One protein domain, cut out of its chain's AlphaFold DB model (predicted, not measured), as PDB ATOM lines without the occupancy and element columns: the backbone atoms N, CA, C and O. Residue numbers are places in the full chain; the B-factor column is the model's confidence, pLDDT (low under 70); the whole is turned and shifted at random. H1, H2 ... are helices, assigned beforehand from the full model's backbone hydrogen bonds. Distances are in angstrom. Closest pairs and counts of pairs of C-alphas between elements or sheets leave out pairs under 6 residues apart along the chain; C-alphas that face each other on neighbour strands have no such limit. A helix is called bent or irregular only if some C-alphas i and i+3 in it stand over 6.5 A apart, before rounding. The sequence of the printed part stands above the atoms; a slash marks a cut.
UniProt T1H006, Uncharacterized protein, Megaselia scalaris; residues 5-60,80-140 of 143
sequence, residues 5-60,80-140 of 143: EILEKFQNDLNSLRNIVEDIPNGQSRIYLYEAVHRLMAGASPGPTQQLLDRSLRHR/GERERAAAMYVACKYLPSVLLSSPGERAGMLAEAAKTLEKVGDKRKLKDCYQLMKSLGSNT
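What this domain is: This is residues 5 to 60 and 80 to 140 of the 143 residues of an uncharacterized protein of Megaselia scalaris (UniProt T1H006). Look for six helices lying nearly side by side: H1, H2, H4 and H5 make a row, H3 packs on one side of it over H2 and H4, and H6 packs on the other side, on H5. H4 is near the middle, H1 closes one end of the row and touches just H2, and the longest axis of the whole runs across the helices, not along them. H2 to H6 form an up-and-down bundle, each helix running against the one before it in the chain. The printed part has 117 residues with six named helices in the order H1 to H6 and no named strand, so its class is all helix. It is compact, with a radius of gyration of the C-alphas of 14.4 A and spans of 42 by 31 by 24 A.

Where its parts are: Find C-alpha 5 at (-38.827, -0.530, -13.639), where the printed part begins; from there H1, the longest helix by residues, runs through residues 5 to 21 and covers 24.4 A to C-alpha 21 at (-17.952, 10.538, -7.686). After six residues you reach H2, residues 28 to 41, 20.0 A long. H3 follows at residues 46 to 60 and is 22.9 A long from first to last C-alpha. Check its last turns: H3 is irregular, but only just, with C-alphas 56 and 59 lying 6.8 A apart. Beyond the cut, H4 takes residues 81 to 94 over 20.0 A. H5 takes residues 105 to 119 over 21.1 A. H6 takes residues 123 to 138 over 23.2 A and ends with C-alpha 138 at (-48.793, 34.444, -15.248).

How they stand to each other: H2 and H4 are the hub, touching three helices each. Begin with H1, which touches H2 at a shallow tilt of 6 degrees, opposite ways; the closest C-alphas, those of Arg 18 and Ile 31, are 6.7 A apart, and the two form a helical hairpin. H2 and H3 form the next hairpin and touch, with the C-alphas of Ser 29 and Ser 56 closest at 4.5 A and a shallow tilt of 21 degrees. H2 also touches H4, which runs the same way at a shallow tilt of 22 degrees; look at the C-alphas of Arg 30 and Glu 83, the closest, 5.8 A apart. H3 touches H4 with the C-alphas of Leu 53 and Ala 87 closest, at 5.6 A, running opposite ways. H4 and H5 form a hairpin, with the C-alphas of Ala 85 and Ala 113 closest at 4.4 A and a shallow tilt of 34.7 degrees, only just short of steep. H5 and H6 form another, with the C-alphas of Ala 114 and Leu 126 closest at 5.5 A. H4 and H6 are close but not clearly touching, with the C-alphas of Tyr 89 and Cys 129 closest at 6.7 A. H1 is apart from H3, H4, H5 and H6. In H1, H2, H4, H5 and H6 each O i to N i+4 pair is within hydrogen-bond range; in H3 it is 9 of 11.

The domain as a whole: The two C-alphas farthest apart are those of Asp 23 and Thr 140, at 44.7 A. Residues 61 to 79 are not printed, and C-alphas 60 and 80 are 10.1 A apart across this cut. Of the links that are printed whole, H2 to H3 and H5 to H6 are tight, H1 to H2 and H4 to H5 are short, and there is no long one. The mean pLDDT of the printed part of this model is 90.3; look for values under 70 at residues 59 to 60, residue 101 and residues 137 to 140.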
ATOM      1  N   GLU A   5     -39.964  -0.025 -12.847       97.38
ATOM      2  CA  GLU A   5     -38.827  -0.530 -13.639       97.38
ATOM      3  C   GLU A   5     -37.866   0.595 -14.081       97.38
ATOM      4  O   GLU A   5     -36.648   0.423 -14.123       97.38
ATOM      5  N   ILE A   6     -38.400   1.780 -14.396       97.75
ATOM      6  CA  ILE A   6     -37.581   2.941 -14.772       97.75
ATOM      7  C   ILE A   6     -36.880   3.517 -13.537       97.75
ATOM      8  O   ILE A   6     -35.724   3.927 -13.632       97.75
ATOM      9  N   LEU A   7     -37.555   3.535 -12.383       97.62
ATOM     10  CA  LEU A   7     -36.965   3.984 -11.119       97.62
ATOM     11  C   LEU A   7     -35.821   3.069 -10.675       97.62
ATOM     12  O   LEU A   7     -34.780   3.571 -10.266       97.62
ATOM     13  N   GLU A   8     -35.962   1.752 -10.826       98.00
ATOM     14  CA  GLU A   8     -34.895   0.788 -10.530       98.00
ATOM     15  C   GLU A   8     -33.658   1.026 -11.403       98.00
ATOM     16  O   GLU A   8     -32.543   1.111 -10.889       98.00
ATOM     17  N   LYS A   9     -33.845   1.222 -12.715       98.00
ATOM     18  CA  LYS A   9     -32.744   1.559 -13.632       98.00
ATOM     19  C   LYS A   9     -32.084   2.889 -13.256       98.00
ATOM     20  O   LYS A   9     -30.862   2.956 -13.173       98.00
ATOM     21  N   PHE A  10     -32.879   3.911 -12.936       97.88
ATOM     22  CA  PHE A  10     -32.359   5.199 -12.470       97.88
ATOM     23  C   PHE A  10     -31.565   5.058 -11.164       97.88
ATOM     24  O   PHE A  10     -30.511   5.667 -10.997       97.88
ATOM     25  N   GLN A  11     -32.054   4.248 -10.223       97.50
ATOM     26  CA  GLN A  11     -31.382   3.995  -8.955       97.50
ATOM     27  C   GLN A  11     -30.051   3.258  -9.159       97.50
ATOM     28  O   GLN A  11     -29.082   3.572  -8.462       97.50
ATOM     29  N   ASN A  12     -29.983   2.337 -10.124       97.94
ATOM     30  CA  ASN A  12     -28.747   1.662 -10.520       97.94
ATOM     31  C   ASN A  12     -27.732   2.649 -11.108       97.94
ATOM     32  O   ASN A  12     -26.599   2.692 -10.627       97.94
ATOM     33  N   ASP A  13     -28.148   3.504 -12.048       97.44
ATOM     34  CA  ASP A  13     -27.290   4.559 -12.605       97.44
ATOM     35  C   ASP A  13     -26.758   5.485 -11.503       97.44
ATOM     36  O   ASP A  13     -25.589   5.878 -11.499       97.44
ATOM     37  N   LEU A  14     -27.605   5.813 -10.524       96.56
ATOM     38  CA  LEU A  14     -27.230   6.657  -9.398       96.56
ATOM     39  C   LEU A  14     -26.203   5.964  -8.488       96.56
ATOM     40  O   LEU A  14     -25.258   6.609  -8.039       96.56
ATOM     41  N   ASN A  15     -26.335   4.657  -8.252       96.00
ATOM     42  CA  ASN A  15     -25.343   3.881  -7.503       96.00
ATOM     43  C   ASN A  15     -23.995   3.837  -8.234       96.00
ATOM     44  O   ASN A  15     -22.962   4.092  -7.619       96.00
ATOM     45  N   SER A  16     -23.997   3.609  -9.550       95.69
ATOM     46  CA  SER A  16     -22.781   3.689 -10.366       95.69
ATOM     47  C   SER A  16     -22.149   5.081 -10.307       95.69
ATOM     48  O   SER A  16     -20.933   5.202 -10.163       95.69
ATOM     49  N   LEU A  17     -22.961   6.140 -10.354       94.00
ATOM     50  CA  LEU A  17     -22.475   7.511 -10.237       94.00
ATOM     51  C   LEU A  17     -21.839   7.787  -8.868       94.00
ATOM     52  O   LEU A  17     -20.830   8.484  -8.823       94.00
ATOM     53  N   ARG A  18     -22.386   7.250  -7.769       93.94
ATOM     54  CA  ARG A  18     -21.788   7.391  -6.428       93.94
ATOM     55  C   ARG A  18     -20.373   6.823  -6.382       93.94
ATOM     56  O   ARG A  18     -19.489   7.510  -5.882       93.94
ATOM     57  N   ASN A  19     -20.162   5.650  -6.978       93.00
ATOM     58  CA  ASN A  19     -18.840   5.020  -7.041       93.00
ATOM     59  C   ASN A  19     -17.845   5.857  -7.862       93.00
ATOM     60  O   ASN A  19     -16.681   5.959  -7.507       93.00
ATOM     61  N   ILE A  20     -18.295   6.493  -8.951       90.44
ATOM     62  CA  ILE A  20     -17.435   7.358  -9.783       90.44
ATOM     63  C   ILE A  20     -17.105   8.675  -9.067       90.44
ATOM     64  O   ILE A  20     -16.017   9.223  -9.219       90.44
ATOM     65  N   VAL A  21     -18.071   9.227  -8.335       87.75
ATOM     66  CA  VAL A  21     -17.952  10.538  -7.686       87.75
ATOM     67  C   VAL A  21     -17.088  10.499  -6.425       87.75
ATOM     68  O   VAL A  21     -16.626  11.559  -6.008       87.75
ATOM     69  N   GLU A  22     -16.850   9.325  -5.838       83.25
ATOM     70  CA  GLU A  22     -16.047   9.157  -4.618       83.25
ATOM     71  C   GLU A  22     -14.685   9.868  -4.706       83.25
ATOM     72  O   GLU A  22     -14.324  10.609  -3.792       83.25
ATOM     73  N   ASP A  23     -14.023   9.779  -5.862       80.56
ATOM     74  CA  ASP A  23     -12.711  10.391  -6.113       80.56
ATOM     75  C   ASP A  23     -12.774  11.766  -6.807       80.56
ATOM     76  O   ASP A  23     -11.740  12.364  -7.118       80.56
ATOM     77  N   ILE A  24     -13.972  12.303  -7.079       81.12
ATOM     78  CA  ILE A  24     -14.148  13.575  -7.797       81.12
ATOM     79  C   ILE A  24     -14.443  14.706  -6.801       81.12
ATOM     80  O   ILE A  24     -15.537  14.758  -6.218       81.12
ATOM     81  N   PRO A  25     -13.538  15.696  -6.663       73.00
ATOM     82  CA  PRO A  25     -13.777  16.854  -5.814       73.00
ATOM     83  C   PRO A  25     -15.107  17.535  -6.152       73.00
ATOM     84  O   PRO A  25     -15.391  17.850  -7.307       73.00
ATOM     85  N   ASN A  26     -15.920  17.802  -5.128       72.12
ATOM     86  CA  ASN A  26     -17.208  18.502  -5.240       72.12
ATOM     87  C   ASN A  26     -18.298  17.796  -6.075       72.12
ATOM     88  O   ASN A  26     -19.367  18.381  -6.290       72.12
ATOM     89  N   GLY A  27     -18.104  16.533  -6.472       81.75
ATOM     90  CA  GLY A  27     -19.117  15.769  -7.209       81.75
ATOM     91  C   GLY A  27     -20.359  15.415  -6.377       81.75
ATOM     92  O   GLY A  27     -21.411  15.115  -6.935       81.75
ATOM     93  N   GLN A  28     -20.293  15.532  -5.046       86.25
ATOM     94  CA  GLN A  28     -21.417  15.254  -4.138       86.25
ATOM     95  C   GLN A  28     -22.660  16.108  -4.430       86.25
ATOM     96  O   GLN A  28     -23.788  15.629  -4.331       86.25
ATOM     97  N   SER A  29     -22.471  17.358  -4.871       87.62
ATOM     98  CA  SER A  29     -23.574  18.244  -5.280       87.62
ATOM     99  C   SER A  29     -24.448  17.627  -6.382       87.62
ATOM    100  O   SER A  29     -25.670  17.816  -6.386       87.62
ATOM    101  N   ARG A  30     -23.827  16.839  -7.267       90.12
ATOM    102  CA  ARG A  30     -24.466  16.105  -8.358       90.12
ATOM    103  C   ARG A  30     -25.253  14.897  -7.855       90.12
ATOM    104  O   ARG A  30     -26.352  14.657  -8.346       90.12
ATOM    105  N   ILE A  31     -24.735  14.181  -6.855       93.50
ATOM    106  CA  ILE A  31     -25.438  13.060  -6.210       93.50
ATOM    107  C   ILE A  31     -26.722  13.550  -5.547       93.50
ATOM    108  O   ILE A  31     -27.792  13.023  -5.841       93.50
ATOM    109  N   TYR A  32     -26.642  14.604  -4.728       94.19
ATOM    110  CA  TYR A  32     -27.821  15.163  -4.060       94.19
ATOM    111  C   TYR A  32     -28.894  15.624  -5.053       94.19
ATOM    112  O   TYR A  32     -30.081  15.371  -4.839       94.19
ATOM    113  N   LEU A  33     -28.485  16.235  -6.173       95.06
ATOM    114  CA  LEU A  33     -29.402  16.648  -7.233       95.06
ATOM    115  C   LEU A  33     -30.138  15.446  -7.839       95.06
ATOM    116  O   LEU A  33     -31.364  15.473  -7.947       95.06
ATOM    117  N   TYR A  34     -29.419  14.395  -8.238       96.62
ATOM    118  CA  TYR A  34     -30.057  13.232  -8.859       96.62
ATOM    119  C   TYR A  34     -30.876  12.408  -7.870       96.62
ATOM    120  O   TYR A  34     -31.910  11.867  -8.249       96.62
ATOM    121  N   GLU A  35     -30.489  12.372  -6.599       97.12
ATOM    122  CA  GLU A  35     -31.290  11.735  -5.559       97.12
ATOM    123  C   GLU A  35     -32.607  12.491  -5.336       97.12
ATOM    124  O   GLU A  35     -33.671  11.876  -5.240       97.12
ATOM    125  N   ALA A  36     -32.574  13.827  -5.358       97.81
ATOM    126  CA  ALA A  36     -33.789  14.634  -5.336       97.81
ATOM    127  C   ALA A  36     -34.677  14.363  -6.565       97.81
ATOM    128  O   ALA A  36     -35.890  14.211  -6.425       97.81
ATOM    129  N   VAL A  37     -34.087  14.247  -7.759       97.75
ATOM    130  CA  VAL A  37     -34.823  13.901  -8.989       97.75
ATOM    131  C   VAL A  37     -35.452  12.510  -8.892       97.75
ATOM    132  O   VAL A  37     -36.630  12.375  -9.218       97.75
ATOM    133  N   HIS A  38     -34.737  11.505  -8.382       98.12
ATOM    134  CA  HIS A  38     -35.287  10.165  -8.155       98.12
ATOM    135  C   HIS A  38     -36.524  10.216  -7.250       98.12
ATOM    136  O   HIS A  38     -37.574   9.667  -7.587       98.12
ATOM    137  N   ARG A  39     -36.441  10.956  -6.136       97.75
ATOM    138  CA  ARG A  39     -37.574  11.158  -5.221       97.75
ATOM    139  C   ARG A  39     -38.762  11.838  -5.901       97.75
ATOM    140  O   ARG A  39     -39.897  11.431  -5.663       97.75
ATOM    141  N   LEU A  40     -38.520  12.838  -6.751       97.44
ATOM    142  CA  LEU A  40     -39.573  13.494  -7.539       97.44
ATOM    143  C   LEU A  40     -40.231  12.525  -8.529       97.44
ATOM    144  O   LEU A  40     -41.457  12.472  -8.613       97.44
ATOM    145  N   MET A  41     -39.439  11.727  -9.249       97.75
ATOM    146  CA  MET A  41     -39.940  10.717 -10.189       97.75
ATOM    147  C   MET A  41     -40.798   9.661  -9.480       97.75
ATOM    148  O   MET A  41     -41.866   9.287  -9.976       97.75
ATOM    149  N   ALA A  42     -40.358   9.249  -8.290       97.25
ATOM    150  CA  ALA A  42     -41.055   8.326  -7.407       97.25
ATOM    151  C   ALA A  42     -42.249   8.957  -6.672       97.25
ATOM    152  O   ALA A  42     -42.888   8.268  -5.885       97.25
ATOM    153  N   GLY A  43     -42.578  10.237  -6.888       96.25
ATOM    154  CA  GLY A  43     -43.699  10.898  -6.210       96.25
ATOM    155  C   GLY A  43     -43.555  10.954  -4.684       96.25
ATOM    156  O   GLY A  43     -44.556  10.985  -3.973       96.25
ATOM    157  N   ALA A  44     -42.323  10.925  -4.169       96.75
ATOM    158  CA  ALA A  44     -42.055  10.930  -2.739       96.75
ATOM    159  C   ALA A  44     -42.364  12.296  -2.099       96.75
ATOM    160  O   ALA A  44     -42.474  13.324  -2.768       96.75
ATOM    161  N   SER A  45     -42.440  12.316  -0.766       95.31
ATOM    162  CA  SER A  45     -42.728  13.525   0.011       95.31
ATOM    163  C   SER A  45     -41.764  14.683  -0.319       95.31
ATOM    164  O   SER A  45     -40.546  14.459  -0.351       95.31
ATOM    165  N   PRO A  46     -42.259  15.927  -0.460       95.25
ATOM    166  CA  PRO A  46     -41.461  17.049  -0.953       95.25
ATOM    167  C   PRO A  46     -40.451  17.614   0.065       95.25
ATOM    168  O   PRO A  46     -39.429  18.149  -0.350       95.25
ATOM    169  N   GLY A  47     -40.664  17.445   1.378       95.44
ATOM    170  CA  GLY A  47     -39.753  17.955   2.419       95.44
ATOM    171  C   GLY A  47     -38.326  17.378   2.345       95.44
ATOM    172  O   GLY A  47     -37.371  18.130   2.181       95.44
ATOM    173  N   PRO A  48     -38.132  16.048   2.384       96.31
ATOM    174  CA  PRO A  48     -36.799  15.466   2.208       96.31
ATOM    175  C   PRO A  48     -36.178  15.752   0.828       96.31
ATOM    176  O   PRO A  48     -34.961  15.863   0.706       96.31
ATOM    177  N   THR A  49     -37.003  15.905  -0.215       97.12
ATOM    178  CA  THR A  49     -36.534  16.321  -1.548       97.12
ATOM    179  C   THR A  49     -35.957  17.735  -1.511       97.12
ATOM    180  O   THR A  49     -34.887  17.969  -2.069       97.12
ATOM    181  N   GLN A  50     -36.613  18.663  -0.808       95.06
ATOM    182  CA  GLN A  50     -36.088  20.004  -0.566       95.06
ATOM    183  C   GLN A  50     -34.737  19.949   0.153       95.06
ATOM    184  O   GLN A  50     -33.796  20.588  -0.296       95.06
ATOM    185  N   GLN A  51     -34.601  19.142   1.209       94.69
ATOM    186  CA  GLN A  51     -33.340  19.040   1.954       94.69
ATOM    187  C   GLN A  51     -32.164  18.580   1.079       94.69
ATOM    188  O   GLN A  51     -31.047  19.073   1.239       94.69
ATOM    189  N   LEU A  52     -32.397  17.648   0.149       94.81
ATOM    190  CA  LEU A  52     -31.383  17.228  -0.823       94.81
ATOM    191  C   LEU A  52     -31.009  18.368  -1.774       94.81
ATOM    192  O   LEU A  52     -29.825  18.628  -1.980       94.81
ATOM    193  N   LEU A  53     -32.001  19.091  -2.297       94.25
ATOM    194  CA  LEU A  53     -31.754  20.249  -3.158       94.25
ATOM    195  C   LEU A  53     -30.989  21.344  -2.404       94.25
ATOM    196  O   LEU A  53     -29.998  21.850  -2.924       94.25
ATOM    197  N   ASP A  54     -31.344  21.629  -1.152       91.62
ATOM    198  CA  ASP A  54     -30.633  22.587  -0.301       91.62
ATOM    199  C   ASP A  54     -29.159  22.204  -0.114       91.62
ATOM    200  O   ASP A  54     -28.285  23.073  -0.123       91.62
ATOM    201  N   ARG A  55     -28.837  20.908   0.008       89.38
ATOM    202  CA  ARG A  55     -27.440  20.438   0.073       89.38
ATOM    203  C   ARG A  55     -26.672  20.725  -1.218       89.38
ATOM    204  O   ARG A  55     -25.511  21.121  -1.134       89.38
ATOM    205  N   SER A  56     -27.308  20.617  -2.387       87.44
ATOM    206  CA  SER A  56     -26.713  21.054  -3.661       87.44
ATOM    207  C   SER A  56     -26.494  22.575  -3.730       87.44
ATOM    208  O   SER A  56     -25.609  23.029  -4.454       87.44
ATOM    209  N   LEU A  57     -27.259  23.376  -2.974       83.69
ATOM    210  CA  LEU A  57     -27.155  24.844  -2.953       83.69
ATOM    211  C   LEU A  57     -26.142  25.381  -1.924       83.69
ATOM    212  O   LEU A  57     -25.509  26.417  -2.166       83.69
ATOM    213  N   ARG A  58     -25.969  24.691  -0.787       74.94
ATOM    214  CA  ARG A  58     -25.178  25.139   0.379       74.94
ATOM    215  C   ARG A  58     -23.696  25.381   0.104       74.94
ATOM    216  O   ARG A  58     -23.090  26.178   0.818       74.94
ATOM    217  N   HIS A  59     -23.124  24.798  -0.951       60.34
ATOM    218  CA  HIS A  59     -21.687  24.916  -1.250       60.34
ATOM    219  C   HIS A  59     -21.202  26.356  -1.512       60.34
ATOM    220  O   HIS A  59     -20.003  26.617  -1.509       60.34
ATOM    221  N   ARG A  60     -22.120  27.322  -1.689       53.41
ATOM    222  CA  ARG A  60     -21.809  28.762  -1.793       53.41
ATOM    223  C   ARG A  60     -22.190  29.596  -0.562       53.41
ATOM    224  O   ARG A  60     -21.601  30.658  -0.375       53.41
ATOM    225  N   GLY A  80     -19.204  22.755 -10.454       80.56
ATOM    226  CA  GLY A  80     -20.496  22.592  -9.744       80.56
ATOM    227  C   GLY A  80     -21.569  23.639 -10.057       80.56
ATOM    228  O   GLY A  80     -22.680  23.593  -9.526       80.56
ATOM    229  N   GLU A  81     -21.249  24.633 -10.889       87.44
ATOM    230  CA  GLU A  81     -22.172  25.731 -11.202       87.44
ATOM    231  C   GLU A  81     -23.394  25.238 -11.995       87.44
ATOM    232  O   GLU A  81     -24.509  25.719 -11.781       87.44
ATOM    233  N   ARG A  82     -23.208  24.221 -12.848       90.31
ATOM    234  CA  ARG A  82     -24.292  23.584 -13.612       90.31
ATOM    235  C   ARG A  82     -25.275  22.862 -12.700       90.31
ATOM    236  O   ARG A  82     -26.485  23.001 -12.869       90.31
ATOM    237  N   GLU A  83     -24.762  22.107 -11.743       90.88
ATOM    238  CA  GLU A  83     -25.522  21.318 -10.778       90.88
ATOM    239  C   GLU A  83     -26.290  22.242  -9.837       90.88
ATOM    240  O   GLU A  83     -27.479  22.032  -9.605       90.88
ATOM    241  N   ARG A  84     -25.652  23.323  -9.373       90.88
ATOM    242  CA  ARG A  84     -26.305  24.347  -8.551       90.88
ATOM    243  C   ARG A  84     -27.469  24.999  -9.290       90.88
ATOM    244  O   ARG A  84     -28.574  25.050  -8.757       90.88
ATOM    245  N   ALA A  85     -27.255  25.450 -10.525       94.94
ATOM    246  CA  ALA A  85     -28.324  26.054 -11.318       94.94
ATOM    247  C   ALA A  85     -29.460  25.061 -11.619       94.94
ATOM    248  O   ALA A  85     -30.636  25.423 -11.585       94.94
ATOM    249  N   ALA A  86     -29.124  23.792 -11.864       95.31
ATOM    250  CA  ALA A  86     -30.114  22.738 -12.039       95.31
ATOM    251  C   ALA A  86     -30.918  22.480 -10.753       95.31
ATOM    252  O   ALA A  86     -32.134  22.340 -10.836       95.31
ATOM    253  N   ALA A  87     -30.284  22.482  -9.576       95.50
ATOM    254  CA  ALA A  87     -30.976  22.338  -8.296       95.50
ATOM    255  C   ALA A  87     -31.965  23.487  -8.048       95.50
ATOM    256  O   ALA A  87     -33.112  23.234  -7.689       95.50
ATOM    257  N   MET A  88     -31.560  24.730  -8.331       95.06
ATOM    258  CA  MET A  88     -32.430  25.914  -8.255       95.06
ATOM    259  C   MET A  88     -33.649  25.783  -9.174       95.06
ATOM    260  O   MET A  88     -34.787  25.977  -8.745       95.06
ATOM    261  N   TYR A  89     -33.424  25.392 -10.431       96.56
ATOM    262  CA  TYR A  89     -34.498  25.157 -11.393       96.56
ATOM    263  C   TYR A  89     -35.451  24.041 -10.938       96.56
ATOM    264  O   TYR A  89     -36.668  24.228 -10.951       96.56
ATOM    265  N   VAL A  90     -34.915  22.891 -10.512       96.81
ATOM    266  CA  VAL A  90     -35.701  21.732 -10.053       96.81
ATOM    267  C   VAL A  90     -36.537  22.093  -8.825       96.81
ATOM    268  O   VAL A  90     -37.731  21.790  -8.806       96.81
ATOM    269  N   ALA A  91     -35.955  22.798  -7.850       95.25
ATOM    270  CA  ALA A  91     -36.672  23.292  -6.678       95.25
ATOM    271  C   ALA A  91     -37.854  24.181  -7.085       95.25
ATOM    272  O   ALA A  91     -38.994  23.935  -6.692       95.25
ATOM    273  N   CYS A  92     -37.604  25.170  -7.944       94.19
ATOM    274  CA  CYS A  92     -38.627  26.114  -8.385       94.19
ATOM    275  C   CYS A  92     -39.733  25.468  -9.228       94.19
ATOM    276  O   CYS A  92     -40.874  25.928  -9.188       94.19
ATOM    277  N   LYS A  93     -39.400  24.432 -10.005       95.06
ATOM    278  CA  LYS A  93     -40.340  23.765 -10.907       95.06
ATOM    279  C   LYS A  93     -41.249  22.767 -10.200       95.06
ATOM    280  O   LYS A  93     -42.422  22.687 -10.545       95.06
ATOM    281  N   TYR A  94     -40.704  21.987  -9.268       94.88
ATOM    282  CA  TYR A  94     -41.387  20.794  -8.765       94.88
ATOM    283  C   TYR A  94     -41.748  20.846  -7.284       94.88
ATOM    284  O   TYR A  94     -42.585  20.056  -6.851       94.88
ATOM    285  N   LEU A  95     -41.158  21.749  -6.494       93.44
ATOM    286  CA  LEU A  95     -41.551  21.880  -5.093       93.44
ATOM    287  C   LEU A  95     -42.785  22.785  -4.936       93.44
ATOM    288  O   LEU A  95     -42.924  23.787  -5.652       93.44
ATOM    289  N   PRO A  96     -43.670  22.484  -3.967       90.94
ATOM    290  CA  PRO A  96     -44.725  23.396  -3.538       90.94
ATOM    291  C   PRO A  96     -44.176  24.771  -3.138       90.94
ATOM    292  O   PRO A  96     -43.080  24.872  -2.587       90.94
ATOM    293  N   SER A  97     -44.943  25.838  -3.379       85.06
ATOM    294  CA  SER A  97     -44.546  27.209  -3.016       85.06
ATOM    295  C   SER A  97     -44.301  27.375  -1.518       85.06
ATOM    296  O   SER A  97     -43.345  28.043  -1.152       85.06
ATOM    297  N   VAL A  98     -45.100  26.711  -0.676       86.12
ATOM    298  CA  VAL A  98     -44.998  26.756   0.796       86.12
ATOM    299  C   VAL A  98     -43.655  26.263   1.340       86.12
ATOM    300  O   VAL A  98     -43.263  26.633   2.439       86.12
ATOM    301  N   LEU A  99     -42.937  25.432   0.580       85.75
ATOM    302  CA  LEU A  99     -41.616  24.952   0.981       85.75
ATOM    303  C   LEU A  99     -40.496  25.943   0.654       85.75
ATOM    304  O   LEU A  99     -39.373  25.765   1.113       85.75
ATOM    305  N   LEU A 100     -40.776  26.981  -0.132       81.81
ATOM    306  CA  LEU A 100     -39.809  28.027  -0.431       81.81
ATOM    307  C   LEU A 100     -39.994  29.177   0.561       81.81
ATOM    308  O   LEU A 100     -41.100  29.668   0.761       81.81
ATOM    309  N   SER A 101     -38.891  29.586   1.183       68.00
ATOM    310  CA  SER A 101     -38.874  30.333   2.444       68.00
ATOM    311  C   SER A 101     -39.524  31.720   2.415       68.00
ATOM    312  O   SER A 101     -39.849  32.241   3.479       68.00
ATOM    313  N   SER A 102     -39.701  32.348   1.246       76.00
ATOM    314  CA  SER A 102     -40.314  33.678   1.165       76.00
ATOM    315  C   SER A 102     -41.026  33.959  -0.172       76.00
ATOM    316  O   SER A 102     -40.664  33.390  -1.212       76.00
ATOM    317  N   PRO A 103     -42.040  34.849  -0.192       74.00
ATOM    318  CA  PRO A 103     -42.558  35.420  -1.433       74.00
ATOM    319  C   PRO A 103     -41.426  36.076  -2.232       74.00
ATOM    320  O   PRO A 103     -40.644  36.850  -1.695       74.00
ATOM    321  N   GLY A 104     -41.324  35.768  -3.525       80.06
ATOM    322  CA  GLY A 104     -40.248  36.282  -4.379       80.06
ATOM    323  C   GLY A 104     -38.951  35.461  -4.353       80.06
ATOM    324  O   GLY A 104     -38.207  35.528  -5.333       80.06
ATOM    325  N   GLU A 105     -38.732  34.593  -3.353       86.75
ATOM    326  CA  GLU A 105     -37.576  33.677  -3.293       86.75
ATOM    327  C   GLU A 105     -37.440  32.873  -4.588       86.75
ATOM    328  O   GLU A 105     -36.375  32.797  -5.192       86.75
ATOM    329  N   ARG A 106     -38.561  32.327  -5.077       90.00
ATOM    330  CA  ARG A 106     -38.613  31.539  -6.317       90.00
ATOM    331  C   ARG A 106     -38.149  32.341  -7.537       90.00
ATOM    332  O   ARG A 106     -37.459  31.800  -8.399       90.00
ATOM    333  N   ALA A 107     -38.526  33.616  -7.626       90.25
ATOM    334  CA  ALA A 107     -38.138  34.474  -8.741       90.25
ATOM    335  C   ALA A 107     -36.642  34.812  -8.687       90.25
ATOM    336  O   ALA A 107     -35.955  34.685  -9.702       90.25
ATOM    337  N   GLY A 108     -36.126  35.163  -7.504       91.19
ATOM    338  CA  GLY A 108     -34.695  35.397  -7.290       91.19
ATOM    339  C   GLY A 108     -33.857  34.149  -7.571       91.19
ATOM    340  O   GLY A 108     -32.860  34.213  -8.289       91.19
ATOM    341  N   MET A 109     -34.324  32.991  -7.101       92.62
ATOM    342  CA  MET A 109     -33.677  31.700  -7.313       92.62
ATOM    343  C   MET A 109     -33.608  31.330  -8.806       92.62
ATOM    344  O   MET A 109     -32.556  30.907  -9.288       92.62
ATOM    345  N   LEU A 110     -34.684  31.542  -9.573       93.88
ATOM    346  CA  LEU A 110     -34.667  31.329 -11.026       93.88
ATOM    347  C   LEU A 110     -33.800  32.345 -11.773       93.88
ATOM    348  O   LEU A 110     -33.131  31.973 -12.735       93.88
ATOM    349  N   ALA A 111     -33.765  33.606 -11.337       94.94
ATOM    350  CA  ALA A 111     -32.888  34.609 -11.931       94.94
ATOM    351  C   ALA A 111     -31.403  34.251 -11.730       94.94
ATOM    352  O   ALA A 111     -30.610  34.331 -12.671       94.94
ATOM    353  N   GLU A 112     -31.023  33.789 -10.534       94.75
ATOM    354  CA  GLU A 112     -29.661  33.310 -10.271       94.75
ATOM    355  C   GLU A 112     -29.339  32.035 -11.070       94.75
ATOM    356  O   GLU A 112     -28.231  31.910 -11.608       94.75
ATOM    357  N   ALA A 113     -30.302  31.117 -11.214       95.69
ATOM    358  CA  ALA A 113     -30.147  29.938 -12.061       95.69
ATOM    359  C   ALA A 113     -29.885  30.332 -13.522       95.69
ATOM    360  O   ALA A 113     -28.909  29.868 -14.107       95.69
ATOM    361  N   ALA A 114     -30.691  31.234 -14.093       97.12
ATOM    362  CA  ALA A 114     -30.526  31.722 -15.461       97.12
ATOM    363  C   ALA A 114     -29.150  32.373 -15.673       97.12
ATOM    364  O   ALA A 114     -28.417  31.978 -16.579       97.12
ATOM    365  N   LYS A 115     -28.746  33.281 -14.777       96.12
ATOM    366  CA  LYS A 115     -27.419  33.916 -14.812       96.12
ATOM    367  C   LYS A 115     -26.287  32.886 -14.785       96.12
ATOM    368  O   LYS A 115     -25.294  33.013 -15.498       96.12
ATOM    369  N   THR A 116     -26.427  31.854 -13.956       94.00
ATOM    370  CA  THR A 116     -25.421  30.793 -13.846       94.00
ATOM    371  C   THR A 116     -25.376  29.934 -15.111       94.00
ATOM    372  O   THR A 116     -24.290  29.637 -15.602       94.00
ATOM    373  N   LEU A 117     -26.534  29.570 -15.674       95.25
ATOM    374  CA  LEU A 117     -26.642  28.783 -16.910       95.25
ATOM    375  C   LEU A 117     -26.064  29.520 -18.122       95.25
ATOM    376  O   LEU A 117     -25.404  28.897 -18.952       95.25
ATOM    377  N   GLU A 118     -26.272  30.834 -18.197       95.75
ATOM    378  CA  GLU A 118     -25.658  31.696 -19.205       95.75
ATOM    379  C   GLU A 118     -24.130  31.688 -19.084       95.75
ATOM    380  O   GLU A 118     -23.444  31.398 -20.064       95.75
ATOM    381  N   LYS A 119     -23.597  31.886 -17.868       93.94
ATOM    382  CA  LYS A 119     -22.151  31.855 -17.596       93.94
ATOM    383  C   LYS A 119     -21.499  30.531 -18.018       93.94
ATOM    384  O   LYS A 119     -20.413  30.543 -18.588       93.94
ATOM    385  N   VAL A 120     -22.143  29.391 -17.751       91.38
ATOM    386  CA  VAL A 120     -21.604  28.051 -18.081       91.38
ATOM    387  C   VAL A 120     -21.955  27.566 -19.496       91.38
ATOM    388  O   VAL A 120     -21.597  26.438 -19.860       91.38
ATOM    389  N   GLY A 121     -22.682  28.375 -20.275       94.19
ATOM    390  CA  GLY A 121     -23.047  28.100 -21.666       94.19
ATOM    391  C   GLY A 121     -24.153  27.054 -21.883       94.19
ATOM    392  O   GLY A 121     -24.300  26.561 -23.002       94.19
ATOM    393  N   ASP A 122     -24.951  26.701 -20.867       94.62
ATOM    394  CA  ASP A 122     -26.048  25.720 -20.998       94.62
ATOM    395  C   ASP A 122     -27.315  26.381 -21.576       94.62
ATOM    396  O   ASP A 122     -28.308  26.639 -20.889       94.62
ATOM    397  N   LYS A 123     -27.270  26.673 -22.883       96.38
ATOM    398  CA  LYS A 123     -28.331  27.390 -23.617       96.38
ATOM    399  C   LYS A 123     -29.694  26.697 -23.550       96.38
ATOM    400  O   LYS A 123     -30.724  27.369 -23.553       96.38
ATOM    401  N   ARG A 124     -29.713  25.359 -23.500       96.50
ATOM    402  CA  ARG A 124     -30.956  24.579 -23.447       96.50
ATOM    403  C   ARG A 124     -31.670  24.812 -22.121       96.50
ATOM    404  O   ARG A 124     -32.805  25.276 -22.130       96.50
ATOM    405  N   LYS A 125     -30.993  24.573 -20.993       95.75
ATOM    406  CA  LYS A 125     -31.606  24.802 -19.676       95.75
ATOM    407  C   LYS A 125     -31.900  26.277 -19.428       95.75
ATOM    408  O   LYS A 125     -32.867  26.589 -18.742       95.75
ATOM    409  N   LEU A 126     -31.100  27.188 -19.988       97.75
ATOM    410  CA  LEU A 126     -31.370  28.623 -19.906       97.75
ATOM    411  C   LEU A 126     -32.740  28.971 -20.509       97.75
ATOM    412  O   LEU A 126     -33.527  29.686 -19.888       97.75
ATOM    413  N   LYS A 127     -33.065  28.411 -21.682       97.50
ATOM    414  CA  LYS A 127     -34.388  28.565 -22.303       97.50
ATOM    415  C   LYS A 127     -35.497  28.022 -21.401       97.50
ATOM    416  O   LYS A 127     -36.494  28.715 -21.197       97.50
ATOM    417  N   ASP A 128     -35.307  26.833 -20.833       96.75
ATOM    418  CA  ASP A 128     -36.278  26.219 -19.919       96.75
ATOM    419  C   ASP A 128     -36.499  27.083 -18.665       96.75
ATOM    420  O   ASP A 128     -37.625  27.218 -18.184       96.75
ATOM    421  N   CYS A 129     -35.433  27.703 -18.152       96.56
ATOM    422  CA  CYS A 129     -35.484  28.603 -17.004       96.56
ATOM    423  C   CYS A 129     -36.328  29.846 -17.311       96.56
ATOM    424  O   CYS A 129     -37.248  30.166 -16.557       96.56
ATOM    425  N   TYR A 130     -36.098  30.499 -18.455       96.56
ATOM    426  CA  TYR A 130     -36.901  31.653 -18.872       96.56
ATOM    427  C   TYR A 130     -38.369  31.301 -19.130       96.56
ATOM    428  O   TYR A 130     -39.254  32.092 -18.806       96.56
ATOM    429  N   GLN A 131     -38.652  30.123 -19.688       96.25
ATOM    430  CA  GLN A 131     -40.030  29.654 -19.855       96.25
ATOM    431  C   GLN A 131     -40.728  29.469 -18.506       96.25
ATOM    432  O   GLN A 131     -41.859  29.924 -18.332       96.25
ATOM    433  N   LEU A 132     -40.038  28.867 -17.535       94.38
ATOM    434  CA  LEU A 132     -40.576  28.685 -16.193       94.38
ATOM    435  C   LEU A 132     -40.846  30.033 -15.508       94.38
ATOM    436  O   LEU A 132     -41.937  30.225 -14.973       94.38
ATOM    437  N   MET A 133     -39.916  30.990 -15.595       93.06
ATOM    438  CA  MET A 133     -40.108  32.346 -15.059       93.06
ATOM    439  C   MET A 133     -41.368  33.017 -15.621       93.06
ATOM    440  O   MET A 133     -42.164  33.560 -14.857       93.06
ATOM    441  N   LYS A 134     -41.596  32.922 -16.939       92.00
ATOM    442  CA  LYS A 134     -42.805  33.460 -17.586       92.00
ATOM    443  C   LYS A 134     -44.081  32.779 -17.092       92.00
ATOM    444  O   LYS A 134     -45.058  33.462 -16.808       92.00
ATOM    445  N   SER A 135     -44.067  31.450 -16.958       89.75
ATOM    446  CA  SER A 135     -45.241  30.701 -16.488       89.75
ATOM    447  C   SER A 135     -45.634  31.065 -15.053       89.75
ATOM    448  O   SER A 135     -46.814  31.183 -14.750       89.75
ATOM    449  N   LEU A 136     -44.656  31.319 -14.181       82.00
ATOM    450  CA  LEU A 136     -44.912  31.670 -12.787       82.00
ATOM    451  C   LEU A 136     -45.448  33.097 -12.638       82.00
ATOM    452  O   LEU A 136     -46.330  33.309 -11.816       82.00
ATOM    453  N   GLY A 137     -44.978  34.046 -13.454       69.81
ATOM    454  CA  GLY A 137     -45.513  35.415 -13.476       69.81
ATOM    455  C   GLY A 137     -46.946  35.513 -14.014       69.81
ATOM    456  O   GLY A 137     -47.650  36.468 -13.704       69.81
ATOM    457  N   SER A 138     -47.401  34.520 -14.784       60.38
ATOM    458  CA  SER A 138     -48.793  34.444 -15.248       60.38
ATOM    459  C   SER A 138     -49.742  33.837 -14.207       60.38
ATOM    460  O   SER A 138     -50.940  34.084 -14.267       60.38
ATOM    461  N   ASN A 139     -49.218  33.055 -13.259       54.62
ATOM    462  CA  ASN A 139     -50.008  32.312 -12.270       54.62
ATOM    463  C   ASN A 139     -50.179  33.066 -10.940       54.62
ATOM    464  O   ASN A 139     -50.806  32.549 -10.021       54.62
ATOM    465  N   THR A 140     -49.623  34.274 -10.808       49.19
ATOM    466  CA  THR A 140     -49.776  35.120  -9.609       49.19
ATOM    467  C   THR A 140     -51.074  35.939  -9.592       49.19
ATOM    468  O   THR A 140     -51.285  36.704  -8.659       49.19
TER     469      THR A 140